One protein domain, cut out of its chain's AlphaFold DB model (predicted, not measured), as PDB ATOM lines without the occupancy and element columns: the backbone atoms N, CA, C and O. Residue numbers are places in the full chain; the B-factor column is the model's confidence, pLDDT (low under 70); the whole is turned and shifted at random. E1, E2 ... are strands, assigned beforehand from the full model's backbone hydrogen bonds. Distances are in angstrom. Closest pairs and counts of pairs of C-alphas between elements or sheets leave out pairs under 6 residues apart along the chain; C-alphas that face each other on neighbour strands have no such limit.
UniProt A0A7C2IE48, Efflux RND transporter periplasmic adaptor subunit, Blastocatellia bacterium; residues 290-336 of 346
ATOM      1  N   ILE A 290      88.719  55.819  28.349       89.56
ATOM      2  CA  ILE A 290      88.957  55.400  26.966       89.56
ATOM      3  C   ILE A 290      89.246  56.629  26.098       89.56
ATOM      4  O   ILE A 290      88.780  57.721  26.433       89.56
ATOM      5  N   PRO A 291      90.031  56.515  25.012       90.50
ATOM      6  CA  PRO A 291      90.193  57.609  24.058       90.50
ATOM      7  C   PRO A 291      88.842  58.022  23.462       90.50
ATOM      8  O   PRO A 291      88.042  57.156  23.116       90.50
ATOM      9  N   GLU A 292      88.600  59.326  23.297       87.19
ATOM     10  CA  GLU A 292      87.340  59.835  22.719       87.19
ATOM     11  C   GLU A 292      87.100  59.275  21.308       87.19
ATOM     12  O   GLU A 292      85.972  58.967  20.938       87.19
ATOM     13  N   SER A 293      88.176  59.043  20.545       88.31
ATOM     14  CA  SER A 293      88.117  58.453  19.201       88.31
ATOM     15  C   SER A 293      87.585  57.015  19.160       88.31
ATOM     16  O   SER A 293      87.274  56.515  18.083       88.31
ATOM     17  N   ALA A 294      87.482  56.332  20.301       88.12
ATOM     18  CA  ALA A 294      86.904  54.994  20.383       88.12
ATOM     19  C   ALA A 294      85.370  55.002  20.504       88.12
ATOM     20  O   ALA A 294      84.738  53.952  20.359       88.12
ATOM     21  N   ILE A 295      84.766  56.155  20.813       88.00
ATOM     22  CA  ILE A 295      83.339  56.267  21.118       88.00
ATOM     23  C   ILE A 295      82.561  56.559  19.836       88.00
ATOM     24  O   ILE A 295      82.813  57.531  19.128       88.00
ATOM     25  N   VAL A 296      81.561  55.725  19.562       87.50
ATOM     26  CA  VAL A 296      80.630  55.876  18.447       87.50
ATOM     27  C   VAL A 296      79.262  56.250  18.996       87.50
ATOM     28  O   VAL A 296      78.640  55.475  19.729       87.50
ATOM     29  N   TYR A 297      78.780  57.426  18.605       87.00
ATOM     30  CA  TYR A 297      77.432  57.890  18.919       87.00
ATOM     31  C   TYR A 297      76.454  57.453  17.825       87.00
ATOM     32  O   TYR A 297      76.726  57.614  16.634       87.00
ATOM     33  N   ASP A 298      75.312  56.893  18.223       85.94
ATOM     34  CA  ASP A 298      74.208  56.620  17.299       85.94
ATOM     35  C   ASP A 298      73.412  57.900  16.954       85.94
ATOM     36  O   ASP A 298      73.688  58.994  17.455       85.94
ATOM     37  N   ALA A 299      72.391  57.776  16.099       82.12
ATOM     38  CA  ALA A 299      71.531  58.901  15.711       82.12
ATOM     39  C   ALA A 299      70.743  59.518  16.890       82.12
ATOM     40  O   ALA A 299      70.285  60.654  16.787       82.12
ATOM     41  N   ALA A 300      70.595  58.789  18.001       84.50
ATOM     42  CA  ALA A 300      69.969  59.243  19.241       84.50
ATOM     43  C   ALA A 300      70.999  59.730  20.283       84.50
ATOM     44  O   ALA A 300      70.622  60.067  21.406       84.50
ATOM     45  N   ARG A 301      72.281  59.824  19.901       82.06
ATOM     46  CA  ARG A 301      73.414  60.254  20.730       82.06
ATOM     47  C   ARG A 301      73.722  59.317  21.908       82.06
ATOM     48  O   ARG A 301      74.319  59.750  22.892       82.06
ATOM     49  N   ASN A 302      73.384  58.034  21.799       86.44
ATOM     50  CA  ASN A 302      73.816  57.026  22.765       86.44
ATOM     51  C   ASN A 302      75.260  56.586  22.465       86.44
ATOM     52  O   ASN A 302      75.554  56.230  21.318       86.44
ATOM     53  N   PRO A 303      76.162  56.592  23.461       89.00
ATOM     54  CA  PRO A 303      77.550  56.190  23.275       89.00
ATOM     55  C   PRO A 303      77.704  54.662  23.256       89.00
ATOM     56  O   PRO A 303      77.166  53.933  24.090       89.00
ATOM     57  N   SER A 304      78.494  54.173  22.306       88.00
ATOM     58  CA  SER A 304      78.873  52.765  22.176       88.00
ATOM     59  C   SER A 304      80.340  52.641  21.774       88.00
ATOM     60  O   SER A 304      80.900  53.565  21.193       88.00
ATOM     61  N   VAL A 305      80.969  51.509  22.071       88.75
ATOM     62  CA  VAL A 305      82.347  51.197  21.654       88.75
ATOM     63  C   VAL A 305      82.383  49.884  20.890       88.75
ATOM     64  O   VAL A 305      81.543  49.010  21.103       88.75
ATOM     65  N   GLU A 306      83.363  49.726  20.006       86.69
ATOM     66  CA  GLU A 306      83.621  48.449  19.340       86.69
ATOM     67  C   GLU A 306      84.678  47.657  20.112       86.69
ATOM     68  O   GLU A 306      85.806  48.116  20.296       86.69
ATOM     69  N   VAL A 307      84.317  46.449  20.541       84.31
ATOM     70  CA  VAL A 307      85.236  45.485  21.157       84.31
ATOM     71  C   VAL A 307      85.555  44.360  20.163       84.31
ATOM     72  O   VAL A 307      84.680  43.970  19.382       84.31
ATOM     73  N   PRO A 308      86.787  43.819  20.142       82.19
ATOM     74  CA  PRO A 308      87.120  42.660  19.322       82.19
ATOM     75  C   PRO A 308      86.278  41.445  19.727       82.19
ATOM     76  O   PRO A 308      86.304  41.015  20.878       82.19
ATOM     77  N   ALA A 309      85.558  40.867  18.767       80.00
ATOM     78  CA  ALA A 309      84.734  39.680  18.968       80.00
ATOM     79  C   ALA A 309      85.120  38.626  17.919       80.00
ATOM     80  O   ALA A 309      84.567  38.635  16.818       80.00
ATOM     81  N   PRO A 310      86.062  37.711  18.230       68.94
ATOM     82  CA  PRO A 310      86.593  36.735  17.270       68.94
ATOM     83  C   PRO A 310      85.529  35.819  16.648       68.94
ATOM     84  O   PRO A 310      85.748  35.267  15.576       68.94
ATOM     85  N   ASN A 311      84.378  35.680  17.314       67.44
ATOM     86  CA  ASN A 311      83.277  34.803  16.921       67.44
ATOM     87  C   ASN A 311      82.101  35.539  16.241       67.44
ATOM     88  O   ASN A 311      81.062  34.920  16.022       67.44
ATOM     89  N   SER A 312      82.217  36.839  15.931       71.06
ATOM     90  CA  SER A 312      81.180  37.586  15.195       71.06
ATOM     91  C   SER A 312      81.490  37.636  13.692       71.06
ATOM     92  O   SER A 312      82.656  37.673  13.303       71.06
ATOM     93  N   GLU A 313      80.464  37.699  12.828       63.28
ATOM     94  CA  GLU A 313      80.621  37.779  11.357       63.28
ATOM     95  C   GLU A 313      81.526  38.935  10.880       63.28
ATOM     96  O   GLU A 313      82.021  38.910   9.755       63.28
ATOM     97  N   LYS A 314      81.751  39.956  11.720       67.19
ATOM     98  CA  LYS A 314      82.576  41.138  11.411       67.19
ATOM     99  C   LYS A 314      83.821  41.271  12.298       67.19
ATOM    100  O   LYS A 314      84.506  42.286  12.215       67.19
ATOM    101  N   GLY A 315      84.111  40.289  13.159       75.88
ATOM    102  CA  GLY A 315      85.258  40.300  14.081       75.88
ATOM    103  C   GLY A 315      85.195  41.366  15.185       75.88
ATOM    104  O   GLY A 315      86.170  41.574  15.909       75.88
ATOM    105  N   ARG A 316      84.069  42.077  15.303       81.56
ATOM    106  CA  ARG A 316      83.836  43.197  16.223       81.56
ATOM    107  C   ARG A 316      82.410  43.141  16.755       81.56
ATOM    108  O   ARG A 316      81.506  42.688  16.048       81.56
ATOM    109  N   GLU A 317      82.205  43.618  17.970       83.88
ATOM    110  CA  GLU A 317      80.895  43.747  18.606       83.88
ATOM    111  C   GLU A 317      80.728  45.173  19.135       83.88
ATOM    112  O   GLU A 317      81.645  45.728  19.737       83.88
ATOM    113  N   LYS A 318      79.556  45.777  18.901       85.06
ATOM    114  CA  LYS A 318      79.214  47.081  19.476       85.06
ATOM    115  C   LYS A 318      78.655  46.885  20.874       85.06
ATOM    116  O   LYS A 318      77.602  46.272  21.035       85.06
ATOM    117  N   ARG A 319      79.327  47.458  21.864       85.88
ATOM    118  CA  ARG A 319      78.905  47.446  23.260       85.88
ATOM    119  C   ARG A 319      78.413  48.827  23.657       85.88
ATOM    120  O   ARG A 319      79.121  49.818  23.486       85.88
ATOM    121  N   ALA A 320      77.186  48.893  24.162       87.19
ATOM    122  CA  ALA A 320      76.664  50.115  24.753       87.19
ATOM    123  C   ALA A 320      77.436  50.408  26.042       87.19
ATOM    124  O   ALA A 320      77.623  49.512  26.866       87.19
ATOM    125  N   ILE A 321      77.879  51.650  26.201       89.50
ATOM    126  CA  ILE A 321      78.592  52.089  27.399       89.50
ATOM    127  C   ILE A 321      77.883  53.282  28.010       89.50
ATOM    128  O   ILE A 321      77.169  54.016  27.331       89.50
ATOM    129  N   LYS A 322      78.097  53.501  29.302       88.31
ATOM    130  CA  LYS A 322      77.692  54.736  29.961       88.31
ATOM    131  C   LYS A 322      78.927  55.588  30.185       88.31
ATOM    132  O   LYS A 322      79.794  55.228  30.975       88.31
ATOM    133  N   VAL A 323      79.000  56.710  29.483       88.62
ATOM    134  CA  VAL A 323      80.117  57.654  29.596       88.62
ATOM    135  C   VAL A 323      79.858  58.686  30.690       88.62
ATOM    136  O   VAL A 323      78.712  59.062  30.951       88.62
ATOM    137  N   GLY A 324      80.932  59.095  31.350       84.56
ATOM    138  CA  GLY A 324      80.979  60.161  32.340       84.56
ATOM    139  C   GLY A 324      81.611  61.421  31.757       84.56
ATOM    140  O   GLY A 324      81.309  61.828  30.634       84.56
ATOM    141  N   VAL A 325      82.486  62.056  32.534       83.81
ATOM    142  CA  VAL A 325      83.135  63.310  32.138       83.81
ATOM    143  C   VAL A 325      84.167  63.059  31.032       83.81
ATOM    144  O   VAL A 325      84.964  62.120  31.100       83.81
ATOM    145  N   SER A 326      84.175  63.927  30.018       83.25
ATOM    146  CA  SER A 326      85.182  63.949  28.953       83.25
ATOM    147  C   SER A 326      86.120  65.139  29.120       83.25
ATOM    148  O   SER A 326      85.685  66.235  29.473       83.25
ATOM    149  N   ASN A 327      87.405  64.944  28.822       78.31
ATOM    150  CA  ASN A 327      88.380  66.032  28.702       78.31
ATOM    151  C   ASN A 327      88.724  66.367  27.235       78.31
ATOM    152  O   ASN A 327      89.724  67.036  26.978       78.31
ATOM    153  N   GLY A 328      87.941  65.856  26.277       79.81
ATOM    154  CA  GLY A 328      88.123  66.059  24.835       79.81
ATOM    155  C   GLY A 328      89.154  65.138  24.169       79.81
ATOM    156  O   GLY A 328      89.161  65.020  22.950       79.81
ATOM    157  N   THR A 329      90.003  64.453  24.942       85.19
ATOM    158  CA  THR A 329      90.932  63.425  24.421       85.19
ATOM    159  C   THR A 329      90.607  62.033  24.948       85.19
ATOM    160  O   THR A 329      90.791  61.035  24.251       85.19
ATOM    161  N   LYS A 330      90.120  61.966  26.186       88.19
ATOM    162  CA  LYS A 330      89.713  60.757  26.883       88.19
ATOM    163  C   LYS A 330      88.407  61.018  27.618       88.19
ATOM    164  O   LYS A 330      88.169  62.130  28.097       88.19
ATOM    165  N   THR A 331      87.625  59.962  27.760       88.12
ATOM    166  CA  THR A 331      86.313  59.996  28.397       88.12
ATOM    167  C   THR A 331      86.209  58.905  29.440       88.12
ATOM    168  O   THR A 331      86.642  57.772  29.224       88.12
ATOM    169  N   GLU A 332      85.676  59.282  30.598       88.88
ATOM    170  CA  GLU A 332      85.372  58.375  31.697       88.88
ATOM    171  C   GLU A 332      84.280  57.386  31.279       88.88
ATOM    172  O   GLU A 332      83.274  57.769  30.684       88.88
ATOM    173  N   VAL A 333      84.455  56.117  31.630       89.44
ATOM    174  CA  VAL A 333      83.444  55.075  31.459       89.44
ATOM    175  C   VAL A 333      82.923  54.688  32.835       89.44
ATOM    176  O   VAL A 333      83.674  54.218  33.685       89.44
ATOM    177  N   LEU A 334      81.629  54.915  33.052       86.88
ATOM    178  CA  LEU A 334      80.930  54.599  34.297       86.88
ATOM    179  C   LEU A 334      80.418  53.158  34.312       86.88
ATOM    180  O   LEU A 334      80.336  52.558  35.379       86.88
ATOM    181  N   ASP A 335      80.026  52.632  33.149       84.75
ATOM    182  CA  ASP A 335      79.474  51.285  33.017       84.75
ATOM    183  C   ASP A 335      79.644  50.741  31.587       84.75
ATOM    184  O   ASP A 335      79.705  51.511  30.622       84.75
ATOM    185  N   GLY A 336      79.685  49.415  31.455       81.31
ATOM    186  CA  GLY A 336      79.727  48.702  30.173       81.31
ATOM    187  C   GLY A 336      81.110  48.249  29.690       81.31
ATOM    188  O   GLY A 336      81.188  47.638  28.627       81.31
TER     189      GLY A 336
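Overview. This is residues 290 to 336 of the 346 residues of the protein "Efflux RND transporter periplasmic adaptor subunit" of Blastocatellia bacterium (UniProt A0A7C2IE48). Two antiparallel hairpin-like pieces follow one another in an elongated model: a small three-stranded sheet, E1 E2 E3, and a two-stranded hairpin, E4 and E5, with E3 running on into E4 through a bend of 81 degrees. The turn between E2 and E3 lies toward one end of the long axis and the turn between E4 and E5 toward the other, while residues 290 to 291 pair with E5. The printed part has 47 residues and no named helix; five strands follow in the order E1 to E5, in antiparallel sheets E1 - E2 - E3 and E4 - E5, class all strand. It is only just compact, close to loose, with a radius of gyration of the C-alphas of 11.3 A, and spans 33 by 21 by 18 A.

Along the chain. In the larger sheet, E2 is residues 303 to 308, 17.0 A long, E3 is residues 316 to 320, 13.1 A, and E1 is residues 295 to 297, beginning at C-alpha 295 (83.339, 56.267, 21.118). E4 is residues 322 to 326, 11.9 A, and E5 is residues 330 to 335, 15.2 A, ending at C-alpha 335 (79.474, 51.285, 33.017).

Arrangement. E1, E2 and E3 form a meander, each strand the antiparallel neighbour of the one before. The hairpin E2 and E3 stands at 150 degrees, with N 305 and O 319 2.9 A apart. In the hairpin E1 and E2, at 130 degrees, N 296 and O 304 are 2.8 A apart. E3 and E4 meet only through their link. In the hairpin E4 and E5, at 149 degrees, N 324 and O 332 are 2.8 A apart. The closest C-alphas of E2 and E4, Pro 303 and Lys 322, are 6.8 A apart; E2 and E5 are apart.

Size, cuts and confidence. The two C-alphas farthest apart, Glu 313 and Asn 327, are 34.0 A apart. The printed part has no cut and no long link. Mean pLDDT of the printed part is 83.7; residues 310 to 311 and 313 to 314 are under 70.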